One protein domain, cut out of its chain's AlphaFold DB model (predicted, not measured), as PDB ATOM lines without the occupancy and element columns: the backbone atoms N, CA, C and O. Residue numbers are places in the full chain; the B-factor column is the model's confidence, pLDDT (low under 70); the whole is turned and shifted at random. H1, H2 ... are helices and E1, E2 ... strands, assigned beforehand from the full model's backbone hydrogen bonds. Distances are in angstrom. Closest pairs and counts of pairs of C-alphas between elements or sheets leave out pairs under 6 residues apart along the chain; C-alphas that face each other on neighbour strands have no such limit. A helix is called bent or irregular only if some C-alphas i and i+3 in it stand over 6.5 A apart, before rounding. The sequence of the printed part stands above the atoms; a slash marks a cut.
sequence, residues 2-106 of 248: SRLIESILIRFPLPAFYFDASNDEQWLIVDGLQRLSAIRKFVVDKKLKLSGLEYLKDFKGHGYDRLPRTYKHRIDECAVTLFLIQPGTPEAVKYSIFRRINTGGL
ATOM      1  N   SER A   2     -14.904  92.542 -12.445       92.44
ATOM      2  CA  SER A   2     -15.177  92.567 -10.991       92.44
ATOM      3  C   SER A   2     -16.225  91.551 -10.515       92.44
ATOM      4  O   SER A   2     -16.070  90.980  -9.445       92.44
ATOM      5  N   ARG A   3     -17.243  91.264 -11.338       91.88
ATOM      6  CA  ARG A   3     -18.280  90.257 -11.062       91.88
ATOM      7  C   ARG A   3     -17.770  88.838 -10.886       91.88
ATOM      8  O   ARG A   3     -18.242  88.140 -10.005       91.88
ATOM      9  N   LEU A   4     -16.775  88.437 -11.673       93.75
ATOM     10  CA  LEU A   4     -16.160  87.124 -11.502       93.75
ATOM     11  C   LEU A   4     -15.456  87.031 -10.146       93.75
ATOM     12  O   LEU A   4     -15.588  86.031  -9.453       93.75
ATOM     13  N   ILE A   5     -14.721  88.082  -9.772       97.06
ATOM     14  CA  ILE A   5     -14.054  88.125  -8.472       97.06
ATOM     15  C   ILE A   5     -15.098  88.082  -7.354       97.06
ATOM     16  O   ILE A   5     -14.936  87.314  -6.419       97.06
ATOM     17  N   GLU A   6     -16.198  88.829  -7.478       95.62
ATOM     18  CA  GLU A   6     -17.321  88.755  -6.537       95.62
ATOM     19  C   GLU A   6     -17.858  87.327  -6.387       95.62
ATOM     20  O   GLU A   6     -17.964  86.861  -5.257       95.62
ATOM     21  N   SER A   7     -18.105  86.615  -7.496       95.31
ATOM     22  CA  SER A   7     -18.528  85.207  -7.488       95.31
ATOM     23  C   SER A   7     -17.558  84.314  -6.709       95.31
ATOM     24  O   SER A   7     -17.998  83.516  -5.887       95.31
ATOM     25  N   ILE A   8     -16.247  84.492  -6.897       96.25
ATOM     26  CA  ILE A   8     -15.217  83.760  -6.139       96.25
ATOM     27  C   ILE A   8     -15.310  84.088  -4.643       96.25
ATOM     28  O   ILE A   8     -15.346  83.192  -3.799       96.25
ATOM     29  N   LEU A   9     -15.403  85.375  -4.296       96.31
ATOM     30  CA  LEU A   9     -15.466  85.829  -2.906       96.31
ATOM     31  C   LEU A   9     -16.708  85.311  -2.165       96.31
ATOM     32  O   LEU A   9     -16.642  85.106  -0.950       96.31
ATOM     33  N   ILE A  10     -17.818  85.079  -2.870       94.69
ATOM     34  CA  ILE A  10     -19.053  84.494  -2.317       94.69
ATOM     35  C   ILE A  10     -19.155  82.972  -2.512       94.69
ATOM     36  O   ILE A  10     -20.179  82.395  -2.160       94.69
ATOM     37  N   ARG A  11     -18.098  82.310  -3.012       93.50
ATOM     38  CA  ARG A  11     -18.030  80.854  -3.256       93.50
ATOM     39  C   ARG A  11     -19.078  80.326  -4.245       93.50
ATOM     40  O   ARG A  11     -19.546  79.198  -4.116       93.50
ATOM     41  N   PHE A  12     -19.436  81.119  -5.251       90.69
ATOM     42  CA  PHE A  12     -20.231  80.617  -6.369       90.69
ATOM     43  C   PHE A  12     -19.371  79.752  -7.295       90.69
ATOM     44  O   PHE A  12     -18.221  80.111  -7.567       90.69
ATOM     45  N   PRO A  13     -19.915  78.631  -7.802       84.00
ATOM     46  CA  PRO A  13     -19.186  77.763  -8.711       84.00
ATOM     47  C   PRO A  13     -18.856  78.516  -9.999       84.00
ATOM     48  O   PRO A  13     -19.700  79.201 -10.583       84.00
ATOM     49  N   LEU A  14     -17.610  78.384 -10.446       88.75
ATOM     50  CA  LEU A  14     -17.188  78.936 -11.723       88.75
ATOM     51  C   LEU A  14     -17.495  77.939 -12.846       88.75
ATOM     52  O   LEU A  14     -17.319  76.735 -12.654       88.75
ATOM     53  N   PRO A  15     -17.896  78.411 -14.040       87.38
ATOM     54  CA  PRO A  15     -17.951  77.547 -15.210       87.38
ATOM     55  C   PRO A  15     -16.579  76.916 -15.476       87.38
ATOM     56  O   PRO A  15     -15.547  77.515 -15.162       87.38
ATOM     57  N   ALA A  16     -16.551  75.744 -16.106       89.12
ATOM     58  CA  ALA A  16     -15.292  75.082 -16.429       89.12
ATOM     59  C   ALA A  16     -14.404  75.936 -17.353       89.12
ATOM     60  O   ALA A  16     -14.890  76.800 -18.093       89.12
ATOM     61  N   PHE A  17     -13.100  75.701 -17.294       89.25
ATOM     62  CA  PHE A  17     -12.118  76.229 -18.231       89.25
ATOM     63  C   PHE A  17     -11.685  75.129 -19.190       89.25
ATOM     64  O   PHE A  17     -11.629  73.959 -18.815       89.25
ATOM     65  N   TYR A  18     -11.343  75.518 -20.412       88.75
ATOM     66  CA  TYR A  18     -10.901  74.589 -21.442       88.75
ATOM     67  C   TYR A  18      -9.529  75.004 -21.951       88.75
ATOM     68  O   TYR A  18      -9.299  76.187 -22.220       88.75
ATOM     69  N   PHE A  19      -8.642  74.028 -22.099       90.12
ATOM     70  CA  PHE A  19      -7.280  74.230 -22.574       90.12
ATOM     71  C   PHE A  19      -6.919  73.189 -23.628       90.12
ATOM     72  O   PHE A  19      -7.332  72.034 -23.525       90.12
ATOM     73  N   ASP A  20      -6.129  73.589 -24.618       87.38
ATOM     74  CA  ASP A  20      -5.394  72.666 -25.468       87.38
ATOM     75  C   ASP A  20      -4.024  72.432 -24.835       87.38
ATOM     76  O   ASP A  20      -3.191  73.338 -24.770       87.38
ATOM     77  N   ALA A  21      -3.847  71.217 -24.321       89.69
ATOM     78  CA  ALA A  21      -2.646  70.747 -23.653       89.69
ATOM     79  C   ALA A  21      -1.772  69.908 -24.601       89.69
ATOM     80  O   ALA A  21      -0.981  69.096 -24.147       89.69
ATOM     81  N   SER A  22      -1.893  70.092 -25.924       82.81
ATOM     82  CA  SER A  22      -1.040  69.404 -26.909       82.81
ATOM     83  C   SER A  22       0.453  69.706 -26.746       82.81
ATOM     84  O   SER A  22       1.281  68.946 -27.242       82.81
ATOM     85  N   ASN A  23       0.793  70.823 -26.101       80.50
ATOM     86  CA  ASN A  23       2.144  71.144 -25.662       80.50
ATOM     87  C   ASN A  23       2.146  71.229 -24.132       80.50
ATOM     88  O   ASN A  23       1.567  72.161 -23.576       80.50
ATOM     89  N   ASP A  24       2.818  70.287 -23.472       78.00
ATOM     90  CA  ASP A  24       2.850  70.181 -22.008       78.00
ATOM     91  C   ASP A  24       3.477  71.401 -21.314       78.00
ATOM     92  O   ASP A  24       3.140  71.700 -20.170       78.00
ATOM     93  N   GLU A  25       4.340  72.152 -22.005       80.06
ATOM     94  CA  GLU A  25       4.960  73.372 -21.475       80.06
ATOM     95  C   GLU A  25       4.102  74.625 -21.706       80.06
ATOM     96  O   GLU A  25       4.265  75.636 -21.018       80.06
ATOM     97  N   GLN A  26       3.201  74.594 -22.693       81.81
ATOM     98  CA  GLN A  26       2.401  75.747 -23.101       81.81
ATOM     99  C   GLN A  26       0.970  75.346 -23.449       81.81
ATOM    100  O   GLN A  26       0.640  75.066 -24.602       81.81
ATOM    101  N   TRP A  27       0.093  75.406 -22.448       88.44
ATOM    102  CA  TRP A  27      -1.334  75.189 -22.658       88.44
ATOM    103  C   TRP A  27      -1.991  76.407 -23.305       88.44
ATOM    104  O   TRP A  27      -1.934  77.529 -22.791       88.44
ATOM    105  N   LEU A  28      -2.666  76.178 -24.425       84.69
ATOM    106  CA  LEU A  28      -3.445  77.201 -25.109       84.69
ATOM    107  C   LEU A  28      -4.828  77.307 -24.458       84.69
ATOM    108  O   LEU A  28      -5.539  76.318 -24.312       84.69
ATOM    109  N   ILE A  29      -5.236  78.519 -24.087       86.50
ATOM    110  CA  ILE A  29      -6.572  78.767 -23.529       86.50
ATOM    111  C   ILE A  29      -7.612  78.660 -24.649       86.50
ATOM    112  O   ILE A  29      -7.592  79.453 -25.589       86.50
ATOM    113  N   VAL A  30      -8.550  77.724 -24.504       80.81
ATOM    114  CA  VAL A  30      -9.670  77.509 -25.434       80.81
ATOM    115  C   VAL A  30     -10.886  78.330 -25.030       80.81
ATOM    116  O   VAL A  30     -11.494  78.997 -25.863       80.81
ATOM    117  N   ASP A  31     -11.215  78.314 -23.739       83.69
ATOM    118  CA  ASP A  31     -12.276  79.130 -23.159       83.69
ATOM    119  C   ASP A  31     -11.877  79.643 -21.770       83.69
ATOM    120  O   ASP A  31     -11.107  79.023 -21.034       83.69
ATOM    121  N   GLY A  32     -12.419  80.804 -21.404       87.19
ATOM    122  CA  GLY A  32     -12.170  81.439 -20.115       87.19
ATOM    123  C   GLY A  32     -11.056  82.483 -20.125       87.19
ATOM    124  O   GLY A  32     -10.695  82.975 -19.058       87.19
ATOM    125  N   LEU A  33     -10.572  82.917 -21.296       86.50
ATOM    126  CA  LEU A  33      -9.534  83.953 -21.422       86.50
ATOM    127  C   LEU A  33      -9.860  85.223 -20.621       86.50
ATOM    128  O   LEU A  33      -9.021  85.727 -19.874       86.50
ATOM    129  N   GLN A  34     -11.088  85.737 -20.733       84.75
ATOM    130  CA  GLN A  34     -11.515  86.925 -19.984       84.75
ATOM    131  C   GLN A  34     -11.589  86.665 -18.475       84.75
ATOM    132  O   GLN A  34     -11.324  87.571 -17.679       84.75
ATOM    133  N   ARG A  35     -11.935  85.434 -18.079       91.88
ATOM    134  CA  ARG A  35     -12.041  85.024 -16.678       91.88
ATOM    135  C   ARG A  35     -10.656  84.903 -16.041       91.88
ATOM    136  O   ARG A  35     -10.395  85.562 -15.037       91.88
ATOM    137  N   LEU A  36      -9.737  84.198 -16.700       93.12
ATOM    138  CA  LEU A  36      -8.325  84.118 -16.315       93.12
ATOM    139  C   LEU A  36      -7.673  85.502 -16.293       93.12
ATOM    140  O   LEU A  36      -6.978  85.841 -15.343       93.12
ATOM    141  N   SER A  37      -7.962  86.346 -17.287       92.81
ATOM    142  CA  SER A  37      -7.461  87.724 -17.323       92.81
ATOM    143  C   SER A  37      -7.947  88.550 -16.135       92.81
ATOM    144  O   SER A  37      -7.185  89.352 -15.601       92.81
ATOM    145  N   ALA A  38      -9.203  88.387 -15.711       93.94
ATOM    146  CA  ALA A  38      -9.729  89.078 -14.538       93.94
ATOM    147  C   ALA A  38      -9.040  88.604 -13.251       93.94
ATOM    148  O   ALA A  38      -8.621  89.445 -12.456       93.94
ATOM    149  N   ILE A  39      -8.873  87.286 -13.085       95.31
ATOM    150  CA  ILE A  39      -8.165  86.688 -11.942       95.31
ATOM    151  C   ILE A  39      -6.716  87.184 -11.906       95.31
ATOM    152  O   ILE A  39      -6.298  87.757 -10.901       95.31
ATOM    153  N   ARG A  40      -5.979  87.083 -13.021       95.94
ATOM    154  CA  ARG A  40      -4.596  87.571 -13.138       95.94
ATOM    155  C   ARG A  40      -4.493  89.052 -12.794       95.94
ATOM    156  O   ARG A  40      -3.688  89.429 -11.950       95.94
ATOM    157  N   LYS A  41      -5.336  89.898 -13.397       97.25
ATOM    158  CA  LYS A  41      -5.309  91.350 -13.161       97.25
ATOM    159  C   LYS A  41      -5.601  91.723 -11.710       97.25
ATOM    160  O   LYS A  41      -5.128  92.763 -11.253       97.25
ATOM    161  N   PHE A  42      -6.416  90.935 -11.013       97.81
ATOM    162  CA  PHE A  42      -6.780  91.196  -9.626       97.81
ATOM    163  C   PHE A  42      -5.735  90.673  -8.644       97.81
ATOM    164  O   PHE A  42      -5.264  91.443  -7.814       97.81
ATOM    165  N   VAL A  43      -5.370  89.397  -8.760       96.75
ATOM    166  CA  VAL A  43      -4.545  88.674  -7.783       96.75
ATOM    167  C   VAL A  43      -3.055  88.864  -8.052       96.75
ATOM    168  O   VAL A  43      -2.311  89.231  -7.147       96.75
ATOM    169  N   VAL A  44      -2.626  88.650  -9.300       96.50
ATOM    170  CA  VAL A  44      -1.206  88.631  -9.688       96.50
ATOM    171  C   VAL A  44      -0.715  90.041  -9.990       96.50
ATOM    172  O   VAL A  44       0.181  90.551  -9.326       96.50
ATOM    173  N   ASP A  45      -1.349  90.710 -10.957       97.19
ATOM    174  CA  ASP A  45      -0.915  92.035 -11.406       97.19
ATOM    175  C   ASP A  45      -1.334  93.132 -10.412       97.19
ATOM    176  O   ASP A  45      -0.794  94.234 -10.450       97.19
ATOM    177  N   LYS A  46      -2.340  92.864  -9.563       96.75
ATOM    178  CA  LYS A  46      -2.913  93.799  -8.571       96.75
ATOM    179  C   LYS A  46      -3.416  95.131  -9.152       96.75
ATOM    180  O   LYS A  46      -3.556  96.129  -8.443       96.75
ATOM    181  N   LYS A  47      -3.742  95.143 -10.447       96.19
ATOM    182  CA  LYS A  47      -4.191  96.320 -11.212       96.19
ATOM    183  C   LYS A  47      -5.708  96.503 -11.210       96.19
ATOM    184  O   LYS A  47      -6.186  97.612 -11.434       96.19
ATOM    185  N   LEU A  48      -6.481  95.441 -10.981       95.88
ATOM    186  CA  LEU A  48      -7.941  95.532 -10.957       95.88
ATOM    187  C   LEU A  48      -8.438  96.033  -9.591       95.88
ATOM    188  O   LEU A  48      -8.102  95.468  -8.551       95.88
ATOM    189  N   LYS A  49      -9.287  97.067  -9.601       97.50
ATOM    190  CA  LYS A  49     -10.080  97.501  -8.441       97.50
ATOM    191  C   LYS A  49     -11.532  97.077  -8.637       97.50
ATOM    192  O   LYS A  49     -12.079  97.242  -9.728       97.50
ATOM    193  N   LEU A  50     -12.149  96.524  -7.595       97.44
ATOM    194  CA  LEU A  50     -13.513  96.014  -7.668       97.44
ATOM    195  C   LEU A  50     -14.521  97.149  -7.848       97.44
ATOM    196  O   LEU A  50     -14.413  98.220  -7.255       97.44
ATOM    197  N   SER A  51     -15.524  96.919  -8.682       95.88
ATOM    198  CA  SER A  51     -16.527  97.913  -9.055       95.88
ATOM    199  C   SER A  51     -17.785  97.223  -9.564       95.88
ATOM    200  O   SER A  51     -17.716  96.084 -10.025       95.88
ATOM    201  N   GLY A  52     -18.926  97.912  -9.469       93.19
ATOM    202  CA  GLY A  52     -20.210  97.404  -9.951       93.19
ATOM    203  C   GLY A  52     -20.576  96.048  -9.353       93.19
ATOM    204  O   GLY A  52     -20.910  95.163 -10.122       93.19
ATOM    205  N   LEU A  53     -20.435  95.889  -8.033       94.19
ATOM    206  CA  LEU A  53     -20.726  94.678  -7.251       94.19
ATOM    207  C   LEU A  53     -22.220  94.637  -6.853       94.19
ATOM    208  O   LEU A  53     -22.787  95.697  -6.578       94.19
ATOM    209  N   GLU A  54     -22.852  93.458  -6.804       90.50
ATOM    210  CA  GLU A  54     -24.263  93.297  -6.372       90.50
ATOM    211  C   GLU A  54     -24.367  93.099  -4.866       90.50
ATOM    212  O   GLU A  54     -25.219  93.720  -4.230       90.50
ATOM    213  N   TYR A  55     -23.513  92.240  -4.314       90.31
ATOM    214  CA  TYR A  55     -23.618  91.727  -2.953       90.31
ATOM    215  C   TYR A  55     -22.549  92.349  -2.058       90.31
ATOM    216  O   TYR A  55     -22.860  92.919  -1.016       90.31
ATOM    217  N   LEU A  56     -21.283  92.310  -2.482       93.88
ATOM    218  CA  LEU A  56     -20.138  92.739  -1.669       93.88
ATOM    219  C   LEU A  56     -19.816  94.225  -1.869       93.88
ATOM    220  O   LEU A  56     -18.673  94.598  -2.133       93.88
ATOM    221  N   LYS A  57     -20.833  95.091  -1.771       93.50
ATOM    222  CA  LYS A  57     -20.724  96.526  -2.101       93.50
ATOM    223  C   LYS A  57     -19.631  97.253  -1.309       93.50
ATOM    224  O   LYS A  57     -18.994  98.148  -1.867       93.50
ATOM    225  N   ASP A  58     -19.344  96.818  -0.084       94.88
ATOM    226  CA  ASP A  58     -18.297  97.390   0.776       94.88
ATOM    227  C   ASP A  58     -16.882  97.223   0.203       94.88
ATOM    228  O   ASP A  58     -15.985  98.018   0.485       94.88
ATOM    229  N   PHE A  59     -16.676  96.241  -0.680       96.06
ATOM    230  CA  PHE A  59     -15.402  96.044  -1.370       96.06
ATOM    231  C   PHE A  59     -15.256  96.875  -2.643       96.06
ATOM    232  O   PHE A  59     -14.243  96.761  -3.341       96.06
ATOM    233  N   LYS A  60     -16.197  97.771  -2.954       96.56
ATOM    234  CA  LYS A  60     -16.021  98.732  -4.048       96.56
ATOM    235  C   LYS A  60     -14.707  99.509  -3.865       96.56
ATOM    236  O   LYS A  60     -14.343  99.935  -2.772       96.56
ATOM    237  N   GLY A  61     -13.947  99.641  -4.948       96.31
ATOM    238  CA  GLY A  61     -12.629 100.277  -4.980       96.31
ATOM    239  C   GLY A  61     -11.495  99.464  -4.346       96.31
ATOM    240  O   GLY A  61     -10.341  99.891  -4.413       96.31
ATOM    241  N   HIS A  62     -11.763  98.298  -3.750       97.50
ATOM    242  CA  HIS A  62     -10.709  97.463  -3.177       97.50
ATOM    243  C   HIS A  62      -9.918  96.756  -4.284       97.50
ATOM    244  O   HIS A  62     -10.476  96.305  -5.282       97.50
ATOM    245  N   GLY A  63      -8.599  96.675  -4.107       96.88
ATOM    246  CA  GLY A  63      -7.742  95.733  -4.835       96.88
ATOM    247  C   GLY A  63      -7.443  94.519  -3.956       96.88
ATOM    248  O   GLY A  63      -7.779  94.540  -2.772       96.88
ATOM    249  N   TYR A  64      -6.771  93.506  -4.506       97.75
ATOM    250  CA  TYR A  64      -6.470  92.261  -3.788       97.75
ATOM    251  C   TYR A  64      -5.831  92.492  -2.414       97.75
ATOM    252  O   TYR A  64      -6.297  91.941  -1.421       97.75
ATOM    253  N   ASP A  65      -4.840  93.382  -2.310       97.06
ATOM    254  CA  ASP A  65      -4.131  93.614  -1.046       97.06
ATOM    255  C   ASP A  65      -5.017  94.168   0.075       97.06
ATOM    256  O   ASP A  65      -4.785  93.839   1.237       97.06
ATOM    257  N   ARG A  66      -6.062  94.933  -0.273       97.00
ATOM    258  CA  ARG A  66      -7.011  95.528   0.680       97.00
ATOM    259  C   ARG A  66      -8.093  94.536   1.129       97.00
ATOM    260  O   ARG A  66      -8.888  94.868   2.001       97.00
ATOM    261  N   LEU A  67      -8.163  93.339   0.539       96.62
ATOM    262  CA  LEU A  67      -9.119  92.328   0.981       96.62
ATOM    263  C   LEU A  67      -8.737  91.765   2.359       96.62
ATOM    264  O   LEU A  67      -7.554  91.489   2.599       96.62
ATOM    265  N   PRO A  68      -9.720  91.510   3.241       96.88
ATOM    266  CA  PRO A  68      -9.484  90.769   4.473       96.88
ATOM    267  C   PRO A  68      -8.915  89.376   4.186       96.88
ATOM    268  O   PRO A  68      -9.238  88.753   3.171       96.88
ATOM    269  N   ARG A  69      -8.111  88.855   5.118       96.50
ATOM    270  CA  ARG A  69      -7.418  87.565   4.970       96.50
ATOM    271  C   ARG A  69      -8.366  86.411   4.620       96.50
ATOM    272  O   ARG A  69      -8.062  85.631   3.726       96.50
ATOM    273  N   THR A  70      -9.546  86.360   5.234       96.38
ATOM    274  CA  THR A  70     -10.574  85.347   4.945       96.38
ATOM    275  C   THR A  70     -11.001  85.335   3.475       96.38
ATOM    276  O   THR A  70     -11.219  84.272   2.910       96.38
ATOM    277  N   TYR A  71     -11.098  86.499   2.827       96.44
ATOM    278  CA  TYR A  71     -11.482  86.594   1.417       96.44
ATOM    279  C   TYR A  71     -10.333  86.253   0.468       96.44
ATOM    280  O   TYR A  71     -10.590  85.696  -0.595       96.44
ATOM    281  N   LYS A  72      -9.080  86.516   0.862       97.00
ATOM    282  CA  LYS A  72      -7.902  86.021   0.132       97.00
ATOM    283  C   LYS A  72      -7.872  84.490   0.139       97.00
ATOM    284  O   LYS A  72      -7.821  83.900  -0.930       97.00
ATOM    285  N   HIS A  73      -8.092  83.864   1.299       96.62
ATOM    286  CA  HIS A  73      -8.199  82.402   1.395       96.62
ATOM    287  C   HIS A  73      -9.307  81.818   0.512       96.62
ATOM    288  O   HIS A  73      -9.099  80.799  -0.129       96.62
ATOM    289  N   ARG A  74     -10.465  82.484   0.390       96.12
ATOM    290  CA  ARG A  74     -11.519  82.039  -0.544       96.12
ATOM    291  C   ARG A  74     -11.081  82.053  -2.008       96.12
ATOM    292  O   ARG A  74     -11.585  81.244  -2.775       96.12
ATOM    293  N   ILE A  75     -10.206  82.981  -2.396       96.00
ATOM    294  CA  ILE A  75      -9.632  83.008  -3.746       96.00
ATOM    295  C   ILE A  75      -8.666  81.834  -3.911       96.00
ATOM    296  O   ILE A  75      -8.778  81.112  -4.896       96.00
ATOM    297  N   ASP A  76      -7.772  81.631  -2.943       94.25
ATOM    298  CA  ASP A  76      -6.742  80.587  -2.995       94.25
ATOM    299  C   ASP A  76      -7.351  79.168  -2.993       94.25
ATOM    300  O   ASP A  76      -6.858  78.276  -3.675       94.25
ATOM    301  N   GLU A  77      -8.458  78.969  -2.271       94.38
ATOM    302  CA  GLU A  77      -9.199  77.698  -2.180       94.38
ATOM    303  C   GLU A  77     -10.252  77.515  -3.287       94.38
ATOM    304  O   GLU A  77     -10.987  76.523  -3.288       94.38
ATOM    305  N   CYS A  78     -10.408  78.479  -4.198       93.69
ATOM    306  CA  CYS A  78     -11.457  78.417  -5.208       93.69
ATOM    307  C   CYS A  78     -11.207  77.252  -6.174       93.69
ATOM    308  O   CYS A  78     -10.320  77.309  -7.027       93.69
ATOM    309  N   ALA A  79     -12.019  76.200  -6.060       91.56
ATOM    310  CA  ALA A  79     -11.962  75.064  -6.964       91.56
ATOM    311  C   ALA A  79     -12.384  75.477  -8.383       91.56
ATOM    312  O   ALA A  79     -13.432  76.097  -8.587       91.56
ATOM    313  N   VAL A  80     -11.575  75.089  -9.368       91.00
ATOM    314  CA  VAL A  80     -11.848  75.304 -10.791       91.00
ATOM    315  C   VAL A  80     -11.854  73.974 -11.530       91.00
ATOM    316  O   VAL A  80     -10.962  73.148 -11.357       91.00
ATOM    317  N   THR A  81     -12.859  73.772 -12.378       92.31
ATOM    318  CA  THR A  81     -12.929  72.600 -13.256       92.31
ATOM    319  C   THR A  81     -12.179  72.894 -14.545       92.31
ATOM    320  O   THR A  81     -12.486  73.881 -15.217       92.31
ATOM    321  N   LEU A  82     -11.219  72.040 -14.902       91.62
ATOM    322  CA  LEU A  82     -10.431  72.157 -16.128       91.62
ATOM    323  C   LEU A  82     -10.721  70.970 -17.052       91.62
ATOM    324  O   LEU A  82     -10.711  69.823 -16.612       91.62
ATOM    325  N   PHE A  83     -10.922  71.246 -18.335       90.62
ATOM    326  CA  PHE A  83     -10.957  70.242 -19.393       90.62
ATOM    327  C   PHE A  83      -9.755  70.441 -20.310       90.62
ATOM    328  O   PHE A  83      -9.568  71.517 -20.880       90.62
ATOM    329  N   LEU A  84      -8.945  69.393 -20.445       90.19
ATOM    330  CA  LEU A  84      -7.716  69.410 -21.229       90.19
ATOM    331  C   LEU A  84      -7.914  68.602 -22.511       90.19
ATOM    332  O   LEU A  84      -8.219  67.408 -22.456       90.19
ATOM    333  N   ILE A  85      -7.726  69.246 -23.659       88.81
ATOM    334  CA  ILE A  85      -7.604  68.565 -24.946       88.81
ATOM    335  C   ILE A  85      -6.207  67.950 -24.989       88.81
ATOM    336  O   ILE A  85      -5.208  68.664 -24.916       88.81
ATOM    337  N   GLN A  86      -6.161  66.624 -25.059       88.12
ATOM    338  CA  GLN A  86      -4.928  65.855 -24.939       88.12
ATOM    339  C   GLN A  86      -4.073  65.938 -26.214       88.12
ATOM    340  O   GLN A  86      -4.635  66.048 -27.319       88.12
ATOM    341  N   PRO A  87      -2.738  65.803 -26.088       86.06
ATOM    342  CA  PRO A  87      -1.854  65.582 -27.226       86.06
ATOM    343  C   PRO A  87      -2.352  64.443 -28.126       86.06
ATOM    344  O   PRO A  87      -2.877  63.436 -27.656       86.06
ATOM    345  N   GLY A  88      -2.212  64.610 -29.443       84.06
ATOM    346  CA  GLY A  88      -2.678  63.629 -30.432       84.06
ATOM    347  C   GLY A  88      -4.158  63.743 -30.816       84.06
ATOM    348  O   GLY A  88      -4.600  63.030 -31.716       84.06
ATOM    349  N   THR A  89      -4.929  64.657 -30.210       85.56
ATOM    350  CA  THR A  89      -6.305  64.931 -30.658       85.56
ATOM    351  C   THR A  89      -6.294  65.498 -32.086       85.56
ATOM    352  O   THR A  89      -5.657  66.531 -32.305       85.56
ATOM    353  N   PRO A  90      -7.010  64.899 -33.060       86.25
ATOM    354  CA  PRO A  90      -7.040  65.418 -34.425       86.25
ATOM    355  C   PRO A  90      -7.570  66.854 -34.492       86.25
ATOM    356  O   PRO A  90      -8.575  67.175 -33.856       86.25
ATOM    357  N   GLU A  91      -6.957  67.695 -35.330       75.81
ATOM    358  CA  GLU A  91      -7.304  69.119 -35.454       75.81
ATOM    359  C   GLU A  91      -8.803  69.342 -35.696       75.81
ATOM    360  O   GLU A  91      -9.440  70.134 -35.006       75.81
ATOM    361  N   ALA A  92      -9.429  68.559 -36.581       74.88
ATOM    362  CA  ALA A  92     -10.869  68.648 -36.840       74.88
ATOM    363  C   ALA A  92     -11.740  68.444 -35.579       74.88
ATOM    364  O   ALA A  92     -12.783  69.092 -35.430       74.88
ATOM    365  N   VAL A  93     -11.309  67.574 -34.656       79.44
ATOM    366  CA  VAL A  93     -11.988  67.331 -33.374       79.44
ATOM    367  C   VAL A  93     -11.769  68.507 -32.436       79.44
ATOM    368  O   VAL A  93     -12.742  68.980 -31.846       79.44
ATOM    369  N   LYS A  94     -10.541  69.038 -32.358       78.94
ATOM    370  CA  LYS A  94     -10.259  70.261 -31.599       78.94
ATOM    371  C   LYS A  94     -11.184  71.384 -32.051       78.94
ATOM    372  O   LYS A  94     -11.943  71.905 -31.239       78.94
ATOM    373  N   TYR A  95     -11.226  71.676 -33.354       73.12
ATOM    374  CA  TYR A  95     -12.125  72.675 -33.946       73.12
ATOM    375  C   TYR A  95     -13.598  72.447 -33.577       73.12
ATOM    376  O   TYR A  95     -14.333  73.401 -33.318       73.12
ATOM    377  N   SER A  96     -14.053  71.193 -33.531       76.50
ATOM    378  CA  SER A  96     -15.414  70.855 -33.095       76.50
ATOM    379  C   SER A  96     -15.652  71.191 -31.618       76.50
ATOM    380  O   SER A  96     -16.677  71.788 -31.287       76.50
ATOM    381  N   ILE A  97     -14.695  70.867 -30.742       78.62
ATOM    382  CA  ILE A  97     -14.725  71.202 -29.312       78.62
ATOM    383  C   ILE A  97     -14.763  72.725 -29.131       78.62
ATOM    384  O   ILE A  97     -15.672  73.229 -28.468       78.62
ATOM    385  N   PHE A  98     -13.867  73.458 -29.806       73.31
ATOM    386  CA  PHE A  98     -13.860  74.925 -29.824       73.31
ATOM    387  C   PHE A  98     -15.238  75.478 -30.194       73.31
ATOM    388  O   PHE A  98     -15.791  76.288 -29.454       73.31
ATOM    389  N   ARG A  99     -15.841  75.019 -31.297       69.81
ATOM    390  CA  ARG A  99     -17.163  75.504 -31.731       69.81
ATOM    391  C   ARG A  99     -18.276  75.212 -30.716       69.81
ATOM    392  O   ARG A  99     -19.123  76.072 -30.500       69.81
ATOM    393  N   ARG A 100     -18.278  74.029 -30.088       70.62
ATOM    394  CA  ARG A 100     -19.345  73.572 -29.171       70.62
ATOM    395  C   ARG A 100     -19.287  74.195 -27.778       70.62
ATOM    396  O   ARG A 100     -20.323  74.416 -27.166       70.62
ATOM    397  N   ILE A 101     -18.101  74.479 -27.251       69.75
ATOM    398  CA  ILE A 101     -17.989  75.163 -25.951       69.75
ATOM    399  C   ILE A 101     -18.432  76.620 -26.090       69.75
ATOM    400  O   ILE A 101     -19.108  77.172 -25.223       69.75
ATOM    401  N   ASN A 102     -18.113  77.224 -27.233       56.19
ATOM    402  CA  ASN A 102     -18.409  78.619 -27.515       56.19
ATOM    403  C   ASN A 102     -19.901  78.921 -27.731       56.19
ATOM    404  O   ASN A 102     -20.260  80.093 -27.740       56.19
ATOM    405  N   THR A 103     -20.792  77.926 -27.826       54.25
ATOM    406  CA  THR A 103     -22.242  78.159 -27.982       54.25
ATOM    407  C   THR A 103     -22.979  78.571 -26.698       54.25
ATOM    408  O   THR A 103     -24.113  79.028 -26.790       54.25
ATOM    409  N   GLY A 104     -22.361  78.462 -25.512       46.16
ATOM    410  CA  GLY A 104     -22.951  78.913 -24.235       46.16
ATOM    411  C   GLY A 104     -22.474  80.289 -23.735       46.16
ATOM    412  O   GLY A 104     -22.961  80.768 -22.712       46.16
ATOM    413  N   GLY A 105     -21.512  80.919 -24.424       57.34
ATOM    414  CA  GLY A 105     -20.845  82.166 -24.027       57.34
ATOM    415  C   GLY A 105     -20.619  83.126 -25.202       57.34
ATOM    416  O   GLY A 105     -21.355  83.099 -26.186       57.34
ATOM    417  N   LEU A 106     -19.617  84.012 -25.109       50.84
ATOM    418  CA  LEU A 106     -19.272  84.934 -26.200       50.84
ATOM    419  C   LEU A 106     -18.644  84.132 -27.351       50.84
ATOM    420  O   LEU A 106     -17.435  83.939 -27.365       50.84
TER     421      LEU A 106
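What this domain is: This is residues 2 to 106 of the 248 residues of the protein "DUF262 domain-containing protein" of Desulfobacteraceae bacterium 4572_87 (UniProt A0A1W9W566). The model is an elongated, two-lobed shape: at one end three helices, H1, H2 and H3, gather loosely together with a long loop stretch, residues 45 to 68, and at the other end a small three-stranded sheet, E2 E1 E3, has H4 running along one of its faces. The chain passes between the two lobes three times, from H1 to E1, from E2 to H2 and from H3 to E3. The printed part has 105 residues, with four named helices and three named strands in the order H1 E1 E2 H2 H3 E3 H4 and a mixed sheet in the order E2, E1, E3. The class is mixed, helices and strands, with 42 residues in helices and 12 in strands. The whole is only just loose, close to compact, with a radius of gyration of the C-alphas of 15.9 A, and the C-alphas span 49 by 28 by 21 A.

Where its parts are: H1 is residues 2 to 9, 10.5 A from first to last C-alpha, and its C-alpha 2 is at (-15.177, 92.567, -10.991). E1 is residues 17 to 20, and E2 is residues 28 to 31. H2, residues 33 to 44, is 15.1 A long; its C-alpha 33 is at (-9.534, 83.953, -21.422). H2 is neither bent nor irregular, but only just: C-alphas 41 and 44 are 6.0 A apart. H3 is residues 69 to 76, 10.6 A long, and E3 is residues 82 to 85. H4, residues 91 to 104, is the longest helix with 14 residues and 21.6 A, and its C-alpha 104 is at (-22.951, 78.913, -24.235). H4 is neither bent nor irregular, but only just: C-alphas 101 and 104 are 6.5 A apart.

How they stand to each other: H1 touches H2, the closest C-alphas being those of Leu 4 and Arg 35, 6.9 A apart. Their lines stand at a steep tilt of 68 degrees, only just short of about perpendicular, and run the same way. H1 also touches H3, where the C-alphas of Leu 9 and Tyr 71 come closest at 5.9 A, and the two are about perpendicular at 78 degrees. H2 and H3 are apart. H2 only grazes the sheet, with its residues 33 to 36. In the sheet E1 is the inner strand, and E2 and E3 are the edge strands. E1 and E2 form a hairpin and are antiparallel, at 144 degrees, with N 20 and O 28 2.8 A apart, within hydrogen-bond range. E1 and E3 are parallel, at 23 degrees, with N 83 and O 17 2.8 A apart, also within range. H4 is on the sheet at a height over the sheet of 9.1 A, and the two make two layers, a helix on one face of a sheet. H4 lies over E2 and, only just, with 3 of its C-alphas, over E1; it runs along the strands, at 4 degrees to E2 on the local plane. The closest C-alphas of E2 and H4 are those of Val 30 and Phe 98, 6.6 A apart. H4 touches no helix. In H1, H2 and H3 every O i to N i+4 pair is within hydrogen-bond range, and in H4 8 of 10 are.

The domain as a whole: The two C-alphas farthest apart are those of Asp 58 and Pro 90, at 48.9 A. The printed part has no cut, and the link from H2 to H3, with 24 residues, is the long one. The mean pLDDT of the printed part is 88.3; residue 99 and residues 101 to 106 are under 70.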